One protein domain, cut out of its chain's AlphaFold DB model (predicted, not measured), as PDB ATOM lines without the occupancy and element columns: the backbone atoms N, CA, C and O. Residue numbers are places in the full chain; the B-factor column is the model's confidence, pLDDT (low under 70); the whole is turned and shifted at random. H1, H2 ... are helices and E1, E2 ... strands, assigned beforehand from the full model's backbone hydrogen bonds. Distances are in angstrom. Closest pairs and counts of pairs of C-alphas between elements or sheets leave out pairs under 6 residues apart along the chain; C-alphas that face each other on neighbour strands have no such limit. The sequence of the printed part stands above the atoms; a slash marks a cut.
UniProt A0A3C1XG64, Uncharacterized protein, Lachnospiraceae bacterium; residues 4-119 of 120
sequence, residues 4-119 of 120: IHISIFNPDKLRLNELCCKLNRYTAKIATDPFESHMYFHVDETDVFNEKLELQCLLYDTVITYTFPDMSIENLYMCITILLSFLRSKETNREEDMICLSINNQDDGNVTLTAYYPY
ATOM      1  N   ILE A   4     -52.546  15.445  28.950       84.62
ATOM      2  CA  ILE A   4     -52.015  16.806  28.979       84.62
ATOM      3  C   ILE A   4     -51.105  16.988  27.770       84.62
ATOM      4  O   ILE A   4     -50.046  16.362  27.663       84.62
ATOM      5  N   HIS A   5     -51.500  17.881  26.873       88.19
ATOM      6  CA  HIS A   5     -50.672  18.311  25.757       88.19
ATOM      7  C   HIS A   5     -49.803  19.487  26.193       88.19
ATOM      8  O   HIS A   5     -50.289  20.476  26.743       88.19
ATOM      9  N   ILE A   6     -48.499  19.376  25.966       89.75
ATOM     10  CA  ILE A   6     -47.524  20.401  26.322       89.75
ATOM     11  C   ILE A   6     -46.882  20.894  25.035       89.75
ATOM     12  O   ILE A   6     -46.000  20.237  24.477       89.75
ATOM     13  N   SER A   7     -47.329  22.058  24.581       92.12
ATOM     14  CA  SER A   7     -46.812  22.717  23.384       92.12
ATOM     15  C   SER A   7     -45.706  23.687  23.785       92.12
ATOM     16  O   SER A   7     -45.946  24.649  24.509       92.12
ATOM     17  N   ILE A   8     -44.481  23.419  23.345       93.50
ATOM     18  CA  ILE A   8     -43.284  24.202  23.636       93.50
ATOM     19  C   ILE A   8     -42.845  24.920  22.361       93.50
ATOM     20  O   ILE A   8     -42.210  24.331  21.489       93.50
ATOM     21  N   PHE A   9     -43.152  26.208  22.291       93.12
ATOM     22  CA  PHE A   9     -42.744  27.100  21.218       93.12
ATOM     23  C   PHE A   9     -41.242  27.390  21.325       93.12
ATOM     24  O   PHE A   9     -40.794  27.985  22.305       93.12
ATOM     25  N   ASN A  10     -40.465  26.967  20.331       90.25
ATOM     26  CA  ASN A  10     -39.012  27.154  20.248       90.25
ATOM     27  C   ASN A  10     -38.629  27.729  18.868       90.25
ATOM     28  O   ASN A  10     -38.010  27.019  18.066       90.25
ATOM     29  N   PRO A  11     -39.015  28.987  18.562       84.75
ATOM     30  CA  PRO A  11     -38.792  29.620  17.256       84.75
ATOM     31  C   PRO A  11     -37.317  29.648  16.840       84.75
ATOM     32  O   PRO A  11     -36.991  29.465  15.670       84.75
ATOM     33  N   ASP A  12     -36.411  29.774  17.808       85.81
ATOM     34  CA  ASP A  12     -34.967  29.811  17.564       85.81
ATOM     35  C   ASP A  12     -34.356  28.418  17.332       85.81
ATOM     36  O   ASP A  12     -33.147  28.281  17.121       85.81
ATOM     37  N   LYS A  13     -35.175  27.357  17.407       84.12
ATOM     38  CA  LYS A  13     -34.779  25.946  17.275       84.12
ATOM     39  C   LYS A  13     -33.605  25.568  18.174       84.12
ATOM     40  O   LYS A  13     -32.797  24.698  17.826       84.12
ATOM     41  N   LEU A  14     -33.522  26.183  19.354       82.81
ATOM     42  CA  LEU A  14     -32.424  25.995  20.293       82.81
ATOM     43  C   LEU A  14     -32.293  24.509  20.654       82.81
ATOM     44  O   LEU A  14     -33.113  23.969  21.395       82.81
ATOM     45  N   ARG A  15     -31.272  23.851  20.080       82.69
ATOM     46  CA  ARG A  15     -30.932  22.420  20.240       82.69
ATOM     47  C   ARG A  15     -32.172  21.515  20.296       82.69
ATOM     48  O   ARG A  15     -32.240  20.586  21.105       82.69
ATOM     49  N   LEU A  16     -33.125  21.787  19.399       86.44
ATOM     50  CA  LEU A  16     -34.460  21.186  19.349       86.44
ATOM     51  C   LEU A  16     -34.429  19.661  19.523       86.44
ATOM     52  O   LEU A  16     -35.090  19.115  20.402       86.44
ATOM     53  N   ASN A  17     -33.580  18.983  18.747       89.31
ATOM     54  CA  ASN A  17     -33.458  17.525  18.770       89.31
ATOM     55  C   ASN A  17     -33.101  16.971  20.159       89.31
ATOM     56  O   ASN A  17     -33.636  15.942  20.570       89.31
ATOM     57  N   GLU A  18     -32.204  17.634  20.888       91.88
ATOM     58  CA  GLU A  18     -31.763  17.170  22.205       91.88
ATOM     59  C   GLU A  18     -32.848  17.358  23.263       91.88
ATOM     60  O   GLU A  18     -33.080  16.458  24.077       91.88
ATOM     61  N   LEU A  19     -33.532  18.504  23.222       91.31
ATOM     62  CA  LEU A  19     -34.650  18.797  24.110       91.31
ATOM     63  C   LEU A  19     -35.805  17.812  23.872       91.31
ATOM     64  O   LEU A  19     -36.261  17.179  24.824       91.31
ATOM     65  N   CYS A  20     -36.194  17.587  22.611       91.00
ATOM     66  CA  CYS A  20     -37.203  16.588  22.235       91.00
ATOM     67  C   CYS A  20     -36.843  15.193  22.753       91.00
ATOM     68  O   CYS A  20     -37.675  14.512  23.350       91.00
ATOM     69  N   CYS A  21     -35.588  14.764  22.581       92.44
ATOM     70  CA  CYS A  21     -35.142  13.458  23.066       92.44
ATOM     71  C   CYS A  21     -35.284  13.317  24.588       92.44
ATOM     72  O   CYS A  21     -35.678  12.254  25.072       92.44
ATOM     73  N   LYS A  22     -34.960  14.364  25.354       93.50
ATOM     74  CA  LYS A  22     -35.097  14.354  26.818       93.50
ATOM     75  C   LYS A  22     -36.560  14.332  27.259       93.50
ATOM     76  O   LYS A  22     -36.911  13.517  28.110       93.50
ATOM     77  N   LEU A  23     -37.406  15.163  26.655       92.75
ATOM     78  CA  LEU A  23     -38.833  15.232  26.978       92.75
ATOM     79  C   LEU A  23     -39.568  13.934  26.614       92.75
ATOM     80  O   LEU A  23     -40.327  13.416  27.427       92.75
ATOM     81  N   ASN A  24     -39.245  13.314  25.476       90.19
ATOM     82  CA  ASN A  24     -39.812  12.013  25.101       90.19
ATOM     83  C   ASN A  24     -39.428  10.897  26.084       90.19
ATOM     84  O   ASN A  24     -40.249  10.040  26.415       90.19
ATOM     85  N   ARG A  25     -38.190  10.907  26.600       90.50
ATOM     86  CA  ARG A  25     -37.775   9.973  27.664       90.50
ATOM     87  C   ARG A  25     -38.535  10.221  28.964       90.50
ATOM     88  O   ARG A  25     -38.853   9.261  29.661       90.50
ATOM     89  N   TYR A  26     -38.822  11.482  29.288       88.25
ATOM     90  CA  TYR A  26     -39.650  11.833  30.436       88.25
ATOM     91  C   TYR A  26     -41.078  11.296  30.274       88.25
ATOM     92  O   TYR A  26     -41.528  10.582  31.167       88.25
ATOM     93  N   THR A  27     -41.729  11.510  29.122       86.19
ATOM     94  CA  THR A  27     -43.048  10.927  28.801       86.19
ATOM     95  C   THR A  27     -43.063   9.414  28.973       86.19
ATOM     96  O   THR A  27     -43.918   8.883  29.673       86.19
ATOM     97  N   ALA A  28     -42.086   8.711  28.391       86.94
ATOM     98  CA  ALA A  28     -42.007   7.256  28.501       86.94
ATOM     99  C   ALA A  28     -41.874   6.783  29.958       86.94
ATOM    100  O   ALA A  28     -42.407   5.737  30.314       86.94
ATOM    101  N   LYS A  29     -41.184   7.554  30.810       86.31
ATOM    102  CA  LYS A  29     -41.045   7.252  32.237       86.31
ATOM    103  C   LYS A  29     -42.366   7.452  32.984       86.31
ATOM    104  O   LYS A  29     -42.785   6.547  33.699       86.31
ATOM    105  N   ILE A  30     -43.018   8.606  32.828       82.06
ATOM    106  CA  ILE A  30     -44.260   8.913  33.560       82.06
ATOM    107  C   ILE A  30     -45.448   8.070  33.086       82.06
ATOM    108  O   ILE A  30     -46.298   7.732  33.894       82.06
ATOM    109  N   ALA A  31     -45.484   7.656  31.813       80.88
ATOM    110  CA  ALA A  31     -46.561   6.823  31.271       80.88
ATOM    111  C   ALA A  31     -46.626   5.426  31.917       80.88
ATOM    112  O   ALA A  31     -47.639   4.740  31.827       80.88
ATOM    113  N   THR A  32     -45.544   4.992  32.572       82.69
ATOM    114  CA  THR A  32     -45.525   3.734  33.333       82.69
ATOM    115  C   THR A  32     -46.089   3.866  34.750       82.69
ATOM    116  O   THR A  32     -46.274   2.847  35.415       82.69
ATOM    117  N   ASP A  33     -46.377   5.087  35.210       79.94
ATOM    118  CA  ASP A  33     -46.955   5.355  36.525       79.94
ATOM    119  C   ASP A  33     -48.487   5.515  36.419       79.94
ATOM    120  O   ASP A  33     -48.970   6.435  35.756       79.94
ATOM    121  N   PRO A  34     -49.283   4.636  37.058       75.44
ATOM    122  CA  PRO A  34     -50.742   4.668  36.961       75.44
ATOM    123  C   PRO A  34     -51.394   5.856  37.688       75.44
ATOM    124  O   PRO A  34     -52.591   6.085  37.507       75.44
ATOM    125  N   PHE A  35     -50.649   6.589  38.521       75.44
ATOM    126  CA  PHE A  35     -51.143   7.764  39.245       75.44
ATOM    127  C   PHE A  35     -50.813   9.081  38.533       75.44
ATOM    128  O   PHE A  35     -51.268  10.146  38.953       75.44
ATOM    129  N   GLU A  36     -50.051   9.017  37.444       74.25
ATOM    130  CA  GLU A  36     -49.587  10.178  36.700       74.25
ATOM    131  C   GLU A  36     -50.441  10.424  35.447       74.25
ATOM    132  O   GLU A  36     -50.866   9.511  34.735       74.25
ATOM    133  N   SER A  37     -50.701  11.700  35.155       76.19
ATOM    134  CA  SER A  37     -51.332  12.094  33.892       76.19
ATOM    135  C   SER A  37     -50.386  11.818  32.727       76.19
ATOM    136  O   SER A  37     -49.175  12.023  32.837       76.19
ATOM    137  N   HIS A  38     -50.934  11.393  31.592       82.81
ATOM    138  CA  HIS A  38     -50.131  11.188  30.390       82.81
ATOM    139  C   HIS A  38     -49.794  12.542  29.779       82.81
ATOM    140  O   HIS A  38     -50.694  13.326  29.484       82.81
ATOM    141  N   MET A  39     -48.498  12.824  29.615       85.50
ATOM    142  CA  MET A  39     -48.037  14.084  29.034       85.50
ATOM    143  C   MET A  39     -47.390  13.862  27.683       85.50
ATOM    144  O   MET A  39     -46.442  13.081  27.555       85.50
ATOM    145  N   TYR A  40     -47.850  14.626  26.702       89.19
ATOM    146  CA  TYR A  40     -47.331  14.600  25.346       89.19
ATOM    147  C   TYR A  40     -46.670  15.934  25.036       89.19
ATOM    148  O   TYR A  40     -47.317  16.978  25.082       89.19
ATOM    149  N   PHE A  41     -45.376  15.896  24.729       91.25
ATOM    150  CA  PHE A  41     -44.616  17.092  24.387       91.25
ATOM    151  C   PHE A  41     -44.598  17.294  22.882       91.25
ATOM    152  O   PHE A  41     -44.231  16.395  22.125       91.25
ATOM    153  N   HIS A  42     -44.929  18.505  22.470       92.50
ATOM    154  CA  HIS A  42     -44.747  18.996  21.121       92.50
ATOM    155  C   HIS A  42     -43.777  20.173  21.198       92.50
ATOM    156  O   HIS A  42     -44.071  21.146  21.879       92.50
ATOM    157  N   VAL A  43     -42.602  20.070  20.577       92.06
ATOM    158  CA  VAL A  43     -41.614  21.159  20.568       92.06
ATOM    159  C   VAL A  43     -41.415  21.591  19.125       92.06
ATOM    160  O   VAL A  43     -40.854  20.828  18.339       92.06
ATOM    161  N   ASP A  44     -41.892  22.781  18.786       90.75
ATOM    162  CA  ASP A  44     -41.839  23.324  17.427       90.75
ATOM    163  C   ASP A  44     -42.029  24.855  17.447       90.75
ATOM    164  O   ASP A  44     -42.050  25.477  18.506       90.75
ATOM    165  N   GLU A  45     -42.143  25.487  16.284       88.81
ATOM    166  CA  GLU A  45     -42.543  26.891  16.129       88.81
ATOM    167  C   GLU A  45     -44.067  27.088  16.279       88.81
ATOM    168  O   GLU A  45     -44.539  28.216  16.438       88.81
ATOM    169  N   THR A  46     -44.839  25.998  16.241       88.94
ATOM    170  CA  THR A  46     -46.298  25.957  16.411       88.94
ATOM    171  C   THR A  46     -46.699  25.005  17.537       88.94
ATOM    172  O   THR A  46     -45.870  24.266  18.063       88.94
ATOM    173  N   ASP A  47     -47.970  25.026  17.932       88.62
ATOM    174  CA  ASP A  47     -48.525  24.035  18.849       88.62
ATOM    175  C   ASP A  47     -48.894  22.716  18.143       88.62
ATOM    176  O   ASP A  47     -48.747  22.562  16.929       88.62
ATOM    177  N   VAL A  48     -49.434  21.769  18.919       87.06
ATOM    178  CA  VAL A  48     -49.896  20.456  18.436       87.06
ATOM    179  C   VAL A  48     -50.992  20.525  17.352       87.06
ATOM    180  O   VAL A  48     -51.193  19.552  16.627       87.06
ATOM    181  N   PHE A  49     -51.674  21.664  17.203       86.69
ATOM    182  CA  PHE A  49     -52.691  21.921  16.181       86.69
ATOM    183  C   PHE A  49     -52.164  22.771  15.010       86.69
ATOM    184  O   PHE A  49     -52.928  23.107  14.106       86.69
ATOM    185  N   ASN A  50     -50.852  23.037  14.965       87.81
ATOM    186  CA  ASN A  50     -50.160  23.915  14.014       87.81
ATOM    187  C   ASN A  50     -50.533  25.405  14.127       87.81
ATOM    188  O   ASN A  50     -50.352  26.170  13.178       87.81
ATOM    189  N   GLU A  51     -51.017  25.834  15.288       88.00
ATOM    190  CA  GLU A  51     -51.316  27.229  15.586       88.00
ATOM    191  C   GLU A  51     -50.104  27.933  16.206       88.00
ATOM    192  O   GLU A  51     -49.324  27.354  16.963       88.00
ATOM    193  N   LYS A  52     -49.939  29.225  15.906       87.06
ATOM    194  CA  LYS A  52     -48.865  30.046  16.487       87.06
ATOM    195  C   LYS A  52     -49.273  30.599  17.849       87.06
ATOM    196  O   LYS A  52     -50.414  31.019  18.026       87.06
ATOM    197  N   LEU A  53     -48.316  30.725  18.770       84.25
ATOM    198  CA  LEU A  53     -48.551  31.310  20.097       84.25
ATOM    199  C   LEU A  53     -49.161  32.721  20.028       84.25
ATOM    200  O   LEU A  53     -50.038  33.067  20.812       84.25
ATOM    201  N   GLU A  54     -48.732  33.528  19.058       81.44
ATOM    202  CA  GLU A  54     -49.233  34.890  18.828       81.44
ATOM    203  C   GLU A  54     -50.737  34.920  18.521       81.44
ATOM    204  O   GLU A  54     -51.435  35.841  18.937       81.44
ATOM    205  N   LEU A  55     -51.253  33.899  17.831       79.44
ATOM    206  CA  LEU A  55     -52.681  33.765  17.521       79.44
ATOM    207  C   LEU A  55     -53.485  33.286  18.734       79.44
ATOM    208  O   LEU A  55     -54.690  33.507  18.819       79.44
ATOM    209  N   GLN A  56     -52.800  32.664  19.689       72.81
ATOM    210  CA  GLN A  56     -53.382  32.109  20.900       72.81
ATOM    211  C   GLN A  56     -53.344  33.069  22.087       72.81
ATOM    212  O   GLN A  56     -54.041  32.828  23.065       72.81
ATOM    213  N   CYS A  57     -52.594  34.171  22.021       67.31
ATOM    214  CA  CYS A  57     -52.332  35.048  23.169       67.31
ATOM    215  C   CYS A  57     -53.583  35.615  23.874       67.31
ATOM    216  O   CYS A  57     -53.493  36.005  25.031       67.31
ATOM    217  N   LEU A  58     -54.747  35.633  23.211       72.19
ATOM    218  CA  LEU A  58     -56.027  36.062  23.791       72.19
ATOM    219  C   LEU A  58     -56.731  34.980  24.629       72.19
ATOM    220  O   LEU A  58     -57.694  35.284  25.327       72.19
ATOM    221  N   LEU A  59     -56.291  33.724  24.529       75.00
ATOM    222  CA  LEU A  59     -56.897  32.562  25.187       75.00
ATOM    223  C   LEU A  59     -56.144  32.134  26.456       75.00
ATOM    224  O   LEU A  59     -56.657  31.325  27.232       75.00
ATOM    225  N   TYR A  60     -54.935  32.659  26.665       77.44
ATOM    226  CA  TYR A  60     -54.049  32.237  27.743       77.44
ATOM    227  C   TYR A  60     -53.593  33.411  28.595       77.44
ATOM    228  O   TYR A  60     -53.173  34.447  28.081       77.44
ATOM    229  N   ASP A  61     -53.554  33.183  29.902       74.00
ATOM    230  CA  ASP A  61     -52.830  34.050  30.815       74.00
ATOM    231  C   ASP A  61     -51.345  33.690  30.799       74.00
ATOM    232  O   ASP A  61     -50.956  32.517  30.838       74.00
ATOM    233  N   THR A  62     -50.495  34.718  30.801       77.50
ATOM    234  CA  THR A  62     -49.085  34.532  31.151       77.50
ATOM    235  C   THR A  62     -49.011  34.237  32.641       77.50
ATOM    236  O   THR A  62     -49.346  35.087  33.463       77.50
ATOM    237  N   VAL A  63     -48.580  33.030  32.997       76.25
ATOM    238  CA  VAL A  63     -48.587  32.585  34.394       76.25
ATOM    239  C   VAL A  63     -47.254  32.864  35.059       76.25
ATOM    240  O   VAL A  63     -47.217  33.428  36.151       76.25
ATOM    241  N   ILE A  64     -46.157  32.463  34.417       84.88
ATOM    242  CA  ILE A  64     -44.804  32.586  34.961       84.88
ATOM    243  C   ILE A  64     -43.831  32.852  33.812       84.88
ATOM    244  O   ILE A  64     -43.864  32.148  32.806       84.88
ATOM    245  N   THR A  65     -42.916  33.801  34.004       89.94
ATOM    246  CA  THR A  65     -41.776  34.040  33.112       89.94
ATOM    247  C   THR A  65     -40.488  33.999  33.921       89.94
ATOM    248  O   THR A  65     -40.375  34.674  34.944       89.94
ATOM    249  N   TYR A  66     -39.512  33.228  33.449       90.19
ATOM    250  CA  TYR A  66     -38.162  33.203  33.997       90.19
ATOM    251  C   TYR A  66     -37.137  33.494  32.907       90.19
ATOM    252  O   TYR A  66     -37.241  32.980  31.795       90.19
ATOM    253  N   THR A  67     -36.118  34.273  33.256       91.75
ATOM    254  CA  THR A  67     -34.987  34.583  32.381       91.75
ATOM    255  C   THR A  67     -33.719  34.018  32.999       91.75
ATOM    256  O   THR A  67     -33.475  34.187  34.195       91.75
ATOM    257  N   PHE A  68     -32.921  33.338  32.183       89.06
ATOM    258  CA  PHE A  68     -31.715  32.649  32.611       89.06
ATOM    259  C   PHE A  68     -30.530  33.034  31.722       89.06
ATOM    260  O   PHE A  68     -30.655  32.952  30.498       89.06
ATOM    261  N   PRO A  69     -29.376  33.391  32.307       88.69
ATOM    262  CA  PRO A  69     -28.146  33.556  31.544       88.69
ATOM    263  C   PRO A  69     -27.563  32.197  31.152       88.69
ATOM    264  O   PRO A  69     -27.596  31.261  31.955       88.69
ATOM    265  N   ASP A  70     -27.025  32.098  29.930       80.25
ATOM    266  CA  ASP A  70     -26.253  30.952  29.420       80.25
ATOM    267  C   ASP A  70     -26.842  29.576  29.795       80.25
ATOM    268  O   ASP A  70     -26.212  28.717  30.425       80.25
ATOM    269  N   MET A  71     -28.108  29.357  29.434       86.38
ATOM    270  CA  MET A  71     -28.841  28.166  29.846       86.38
ATOM    271  C   MET A  71     -28.430  26.916  29.051       86.38
ATOM    272  O   MET A  71     -28.590  26.826  27.835       86.38
ATOM    273  N   SER A  72     -27.963  25.884  29.761       89.19
ATOM    274  CA  SER A  72     -27.741  24.557  29.173       89.19
ATOM    275  C   SER A  72     -29.062  23.816  28.927       89.19
ATOM    276  O   SER A  72     -30.052  24.034  29.624       89.19
ATOM    277  N   ILE A  73     -29.069  22.860  27.991       89.19
ATOM    278  CA  ILE A  73     -30.253  22.023  27.712       89.19
ATOM    279  C   ILE A  73     -30.650  21.153  28.905       89.19
ATOM    280  O   ILE A  73     -31.833  20.887  29.094       89.19
ATOM    281  N   GLU A  74     -29.690  20.734  29.734       90.50
ATOM    282  CA  GLU A  74     -29.995  20.013  30.975       90.50
ATOM    283  C   GLU A  74     -30.798  20.894  31.934       90.50
ATOM    284  O   GLU A  74     -31.838  20.475  32.440       90.50
ATOM    285  N   ASN A  75     -30.352  22.136  32.125       90.12
ATOM    286  CA  ASN A  75     -31.025  23.087  33.002       90.12
ATOM    287  C   ASN A  75     -32.391  23.482  32.439       90.12
ATOM    288  O   ASN A  75     -33.361  23.499  33.189       90.12
ATOM    289  N   LEU A  76     -32.493  23.720  31.128       90.81
ATOM    290  CA  LEU A  76     -33.759  24.019  30.458       90.81
ATOM    291  C   LEU A  76     -34.774  22.883  30.635       90.81
ATOM    292  O   LEU A  76     -35.911  23.126  31.034       90.81
ATOM    293  N   TYR A  77     -34.348  21.637  30.407       91.62
ATOM    294  CA  TYR A  77     -35.169  20.451  30.649       91.62
ATOM    295  C   TYR A  77     -35.636  20.374  32.112       91.62
ATOM    296  O   TYR A  77     -36.830  20.195  32.363       91.62
ATOM    297  N   MET A  78     -34.735  20.571  33.082       91.38
ATOM    298  CA  MET A  78     -35.116  20.591  34.497       91.38
ATOM    299  C   MET A  78     -36.129  21.702  34.801       91.38
ATOM    300  O   MET A  78     -37.152  21.427  35.424       91.38
ATOM    301  N   CYS A  79     -35.902  22.927  34.318       90.44
ATOM    302  CA  CYS A  79     -36.814  24.053  34.510       90.44
ATOM    303  C   CYS A  79     -38.215  23.763  33.956       90.44
ATOM    304  O   CYS A  79     -39.199  23.996  34.657       90.44
ATOM    305  N   ILE A  80     -38.307  23.192  32.749       91.06
ATOM    306  CA  ILE A  80     -39.580  22.776  32.142       91.06
ATOM    307  C   ILE A  80     -40.291  21.754  33.040       91.06
ATOM    308  O   ILE A  80     -41.450  21.952  33.396       91.06
ATOM    309  N   THR A  81     -39.608  20.691  33.477       88.56
ATOM    310  CA  THR A  81     -40.236  19.651  34.320       88.56
ATOM    311  C   THR A  81     -40.696  20.165  35.691       88.56
ATOM    312  O   THR A  81     -41.751  19.756  36.187       88.56
ATOM    313  N   ILE A  82     -39.949  21.096  36.294       87.50
ATOM    314  CA  ILE A  82     -40.315  21.746  37.558       87.50
ATOM    315  C   ILE A  82     -41.550  22.632  37.364       87.50
ATOM    316  O   ILE A  82     -42.510  22.516  38.127       87.50
ATOM    317  N   LEU A  83     -41.562  23.479  36.330       86.31
ATOM    318  CA  LEU A  83     -42.709  24.330  36.000       86.31
ATOM    319  C   LEU A  83     -43.977  23.511  35.772       86.31
ATOM    320  O   LEU A  83     -45.030  23.860  36.294       86.31
ATOM    321  N   LEU A  84     -43.875  22.398  35.050       82.44
ATOM    322  CA  LEU A  84     -45.011  21.511  34.810       82.44
ATOM    323  C   LEU A  84     -45.532  20.896  36.105       82.44
ATOM    324  O   LEU A  84     -46.739  20.842  36.312       82.44
ATOM    325  N   SER A  85     -44.638  20.499  37.010       80.25
ATOM    326  CA  SER A  85     -45.027  19.990  38.329       80.25
ATOM    327  C   SER A  85     -45.786  21.048  39.142       80.25
ATOM    328  O   SER A  85     -46.775  20.725  39.797       80.25
ATOM    329  N   PHE A  86     -45.395  22.326  39.044       77.69
ATOM    330  CA  PHE A  86     -46.140  23.435  39.647       77.69
ATOM    331  C   PHE A  86     -47.490  23.682  38.973       77.69
ATOM    332  O   PHE A  86     -48.496  23.824  39.666       77.69
ATOM    333  N   LEU A  87     -47.545  23.712  37.641       74.69
ATOM    334  CA  LEU A  87     -48.791  23.945  36.906       74.69
ATOM    335  C   LEU A  87     -49.807  22.825  37.134       74.69
ATOM    336  O   LEU A  87     -50.991  23.105  37.250       74.69
ATOM    337  N   ARG A  88     -49.354  21.582  37.310       68.69
ATOM    338  CA  ARG A  88     -50.217  20.442  37.656       68.69
ATOM    339  C   ARG A  88     -50.887  20.550  39.016       68.69
ATOM    340  O   ARG A  88     -51.955  19.982  39.198       68.69
ATOM    341  N   SER A  89     -50.280  21.266  39.966       66.12
ATOM    342  CA  SER A  89     -50.921  21.519  41.262       66.12
ATOM    343  C   SER A  89     -52.153  22.425  41.145       66.12
ATOM    344  O   SER A  89     -52.979  22.462  42.053       66.12
ATOM    345  N   LYS A  90     -52.300  23.133  40.016       64.88
ATOM    346  CA  LYS A  90     -53.524  23.841  39.653       64.88
ATOM    347  C   LYS A  90     -54.424  22.871  38.884       64.88
ATOM    348  O   LYS A  90     -54.332  22.757  37.668       64.88
ATOM    349  N   GLU A  91     -55.248  22.113  39.604       57.38
ATOM    350  CA  GLU A  91     -56.216  21.199  38.988       57.38
ATOM    351  C   GLU A  91     -57.221  21.962  38.109       57.38
ATOM    352  O   GLU A  91     -57.940  22.838  38.589       57.38
ATOM    353  N   THR A  92     -57.332  21.587  36.835       59.06
ATOM    354  CA  THR A  92     -58.526  21.856  36.014       59.06
ATOM    355  C   THR A  92     -59.385  20.598  35.929       59.06
ATOM    356  O   THR A  92     -58.888  19.475  35.818       59.06
ATOM    357  N   ASN A  93     -60.703  20.777  35.904       58.38
ATOM    358  CA  ASN A  93     -61.681  19.687  35.808       58.38
ATOM    359  C   ASN A  93     -61.843  19.114  34.382       58.38
ATOM    360  O   ASN A  93     -62.880  18.531  34.073       58.38
ATOM    361  N   ARG A  94     -60.872  19.321  33.485       62.56
ATOM    362  CA  ARG A  94     -60.956  18.897  32.079       62.56
ATOM    363  C   ARG A  94     -60.303  17.536  31.862       62.56
ATOM    364  O   ARG A  94     -59.313  17.214  32.513       62.56
ATOM    365  N   GLU A  95     -60.867  16.744  30.949       58.16
ATOM    366  CA  GLU A  95     -60.302  15.448  30.536       58.16
ATOM    367  C   GLU A  95     -59.035  15.612  29.679       58.16
ATOM    368  O   GLU A  95     -58.129  14.781  29.773       58.16
ATOM    369  N   GLU A  96     -58.950  16.721  28.939       60.97
ATOM    370  CA  GLU A  96     -57.793  17.155  28.155       60.97
ATOM    371  C   GLU A  96     -57.406  18.588  28.544       60.97
ATOM    372  O   GLU A  96     -58.243  19.499  28.529       60.97
ATOM    373  N   ASP A  97     -56.132  18.788  28.880       78.44
ATOM    374  CA  ASP A  97     -55.545  20.113  29.084       78.44
ATOM    375  C   ASP A  97     -54.468  20.398  28.046       78.44
ATOM    376  O   ASP A  97     -53.709  19.508  27.658       78.44
ATOM    377  N   MET A  98     -54.326  21.675  27.695       81.81
ATOM    378  CA  MET A  98     -53.153  22.165  26.988       81.81
ATOM    379  C   MET A  98     -52.397  23.179  27.843       81.81
ATOM    380  O   MET A  98     -52.977  24.131  28.366       81.81
ATOM    381  N   ILE A  99     -51.088  22.969  27.960       86.19
ATOM    382  CA  ILE A  99     -50.146  23.910  28.560       86.19
ATOM    383  C   ILE A  99     -49.207  24.381  27.459       86.19
ATOM    384  O   ILE A  99     -48.593  23.572  26.762       86.19
ATOM    385  N   CYS A 100     -49.064  25.694  27.336       89.69
ATOM    386  CA  CYS A 100     -48.160  26.297  26.371       89.69
ATOM    387  C   CYS A 100     -46.921  26.840  27.091       89.69
ATOM    388  O   CYS A 100     -47.019  27.500  28.124       89.69
ATOM    389  N   LEU A 101     -45.743  26.569  26.544       91.81
ATOM    390  CA  LEU A 101     -44.461  27.099  26.999       91.81
ATOM    391  C   LEU A 101     -43.786  27.803  25.825       91.81
ATOM    392  O   LEU A 101     -43.816  27.272  24.725       91.81
ATOM    393  N   SER A 102     -43.148  28.951  26.029       92.62
ATOM    394  CA  SER A 102     -42.277  29.561  25.018       92.62
ATOM    395  C   SER A 102     -40.842  29.648  25.506       92.62
ATOM    396  O   SER A 102     -40.589  29.976  26.665       92.62
ATOM    397  N   ILE A 103     -39.912  29.329  24.609       92.88
ATOM    398  CA  ILE A 103     -38.471  29.458  24.786       92.88
ATOM    399  C   ILE A 103     -38.000  30.491  23.773       92.88
ATOM    400  O   ILE A 103     -38.080  30.244  22.573       92.88
ATOM    401  N   ASN A 104     -37.493  31.619  24.257       90.56
ATOM    402  CA  ASN A 104     -36.974  32.686  23.404       90.56
ATOM    403  C   ASN A 104     -35.539  33.018  23.801       90.56
ATOM    404  O   ASN A 104     -35.271  33.246  24.987       90.56
ATOM    405  N   ASN A 105     -34.639  33.094  22.824       88.00
ATOM    406  CA  ASN A 105     -33.329  33.695  23.021       88.00
ATOM    407  C   ASN A 105     -33.440  35.215  22.927       88.00
ATOM    408  O   ASN A 105     -34.084  35.766  22.037       88.00
ATOM    409  N   GLN A 106     -32.799  35.894  23.864       85.00
ATOM    410  CA  GLN A 106     -32.612  37.332  23.835       85.00
ATOM    411  C   GLN A 106     -31.280  37.660  23.153       85.00
ATOM    412  O   GLN A 106     -30.344  36.856  23.156       85.00
ATOM    413  N   ASP A 107     -31.180  38.867  22.595       84.94
ATOM    414  CA  ASP A 107     -29.992  39.333  21.868       84.94
ATOM    415  C   ASP A 107     -28.718  39.372  22.734       84.94
ATOM    416  O   ASP A 107     -27.603  39.378  22.214       84.94
ATOM    417  N   ASP A 108     -28.868  39.392  24.059       85.62
ATOM    418  CA  ASP A 108     -27.778  39.382  25.038       85.62
ATOM    419  C   ASP A 108     -27.316  37.968  25.442       85.62
ATOM    420  O   ASP A 108     -26.451  37.829  26.308       85.62
ATOM    421  N   GLY A 109     -27.859  36.922  24.807       83.62
ATOM    422  CA  GLY A 109     -27.550  35.519  25.091       83.62
ATOM    423  C   GLY A 109     -28.394  34.899  26.209       83.62
ATOM    424  O   GLY A 109     -28.250  33.707  26.492       83.62
ATOM    425  N   ASN A 110     -29.298  35.661  26.833       89.50
ATOM    426  CA  ASN A 110     -30.220  35.115  27.822       89.50
ATOM    427  C   ASN A 110     -31.310  34.260  27.169       89.50
ATOM    428  O   ASN A 110     -31.784  34.537  26.070       89.50
ATOM    429  N   VAL A 111     -31.783  33.252  27.898       90.69
ATOM    430  CA  VAL A 111     -32.926  32.422  27.507       90.69
ATOM    431  C   VAL A 111     -34.108  32.756  28.403       90.69
ATOM    432  O   VAL A 111     -34.002  32.722  29.629       90.69
ATOM    433  N   THR A 112     -35.252  33.064  27.803       91.88
ATOM    434  CA  THR A 112     -36.514  33.268  28.520       91.88
ATOM    435  C   THR A 112     -37.419  32.064  28.340       91.88
ATOM    436  O   THR A 112     -37.677  31.653  27.213       91.88
ATOM    437  N   LEU A 113     -37.919  31.531  29.453       92.50
ATOM    438  CA  LEU A 113     -38.935  30.489  29.498       92.50
ATOM    439  C   LEU A 113     -40.223  31.080  30.071       92.50
ATOM    440  O   LEU A 113     -40.256  31.478  31.238       92.50
ATOM    441  N   THR A 114     -41.281  31.122  29.265       91.25
ATOM    442  CA  THR A 114     -42.600  31.609  29.690       91.25
ATOM    443  C   THR A 114     -43.618  30.484  29.656       91.25
ATOM    444  O   THR A 114     -43.696  29.751  28.677       91.25
ATOM    445  N   ALA A 115     -44.408  30.357  30.716       89.12
ATOM    446  CA  ALA A 115     -45.527  29.436  30.803       89.12
ATOM    447  C   ALA A 115     -46.858  30.170  30.673       89.12
ATOM    448  O   ALA A 115     -47.112  31.160  31.366       89.12
ATOM    449  N   TYR A 116     -47.714  29.618  29.827       86.44
ATOM    450  CA  TYR A 116     -49.053  30.094  29.540       86.44
ATOM    451  C   TYR A 116     -50.058  29.037  29.973       86.44
ATOM    452  O   TYR A 116     -49.871  27.840  29.734       86.44
ATOM    453  N   TYR A 117     -51.129  29.489  30.615       77.88
ATOM    454  CA  TYR A 117     -52.205  28.620  31.074       77.88
ATOM    455  C   TYR A 117     -53.548  29.177  30.603       77.88
ATOM    456  O   TYR A 117     -53.723  30.397  30.636       77.88
ATOM    457  N   PRO A 118     -54.475  28.330  30.123       71.25
ATOM    458  CA  PRO A 118     -55.754  28.805  29.614       71.25
ATOM    459  C   PRO A 118     -56.527  29.599  30.678       71.25
ATOM    460  O   PRO A 118     -56.626  29.157  31.823       71.25
ATOM    461  N   TYR A 119     -57.102  30.742  30.291       63.69
ATOM    462  CA  TYR A 119     -58.048  31.495  31.123       63.69
ATOM    463  C   TYR A 119     -59.419  30.821  31.026       63.69
ATOM    464  O   TYR A 119     -60.168  31.088  30.085       63.69
TER     465      TYR A 119
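What this domain is: This is residues 4 to 119 of the 120 residues of an uncharacterized protein of Lachnospiraceae bacterium (UniProt A0A3C1XG64). A twisted sheet of five strands forms one layer, and two long helices, H1 and H3, cover one face of it as a second layer. H1 packs along edge strand E2, while H3 covers the part of the sheet made by E4, E5 and E3; the four-residue helix H2 only grazes the sheet. The printed part has 116 residues, with three named helices and five named strands in the order E1 H1 E2 H2 E3 H3 E4 E5. The mixed sheet has the order E2 E1 E4 E5 E3, and the class is mixed, helices and strands. The whole is compact, with a radius of gyration of the C-alphas of 13.7 A and spans of 42 by 32 by 25 A.

Where its parts are: In the sheet, E2 is residues 38 to 44, E1 residues 4 to 9, E4 residues 96 to 105, E5 residues 111 to 118 and E3 residues 60 to 68. E1 begins with C-alpha 4 at (-52.015, 16.806, 28.979). E4 is 30.0 A long, E5 23.2 A and E3 22.9 A. E5 ends with C-alpha 118 at (-55.754, 28.805, 29.614). H1, residues 16 to 30, is 21.2 A long; H3, residues 73 to 88, is 22.4 A long and begins with C-alpha 73 at (-30.253, 22.023, 27.712). H2 is residues 53 to 56.

How they stand to each other: E2 and E1 are parallel at 17 degrees, with N 6 and O 40 2.8 A apart. E1 and E4 are parallel at 19 degrees, with N 9 and O 101 at 2.7 A. E4 and E5 form an antiparallel hairpin, with N 102 and O 114 at 2.8 A. E5 and E3 are antiparallel, with N 113 and O 66 at 2.8 A; E3 bends by 53 degrees at residue 63. E1, H1 and E2 make a strand-helix-strand unit, two parallel neighbour strands with a helix between them in the chain, with a right-handed crossover. E3, H3 and E4 make a split one, with E5 between the strands, also right-handed. H1 lies over E2 at a height over the sheet of 8.7 A and runs along the strands; the closest C-alphas, of Thr 27 and Met 39, are 5.9 A apart. H3 is on the same face as H1; its closest C-alphas to E5 are those of Leu 83 and Ala 115, 7.8 A. H1 with residues 18 to 23 alone touches H3 with residues 73 to 77 alone, at a steep tilt of 44 degrees, the same way; the closest C-alphas, of Leu 19 and Ile 73, are 6.5 A apart. H2 is apart from H1 and H3. In H1 and H3 every O i to N i+4 pair is within hydrogen-bond range; H2 is too short for such a pair.

The domain as a whole: The C-alphas of Pro 34 and Asp 108 are the two farthest apart, at 43.3 A. The printed part has no cut and no long link. Mean pLDDT of the printed part is 83.8; residue 57, residues 88 to 96 and residue 119 are under 70.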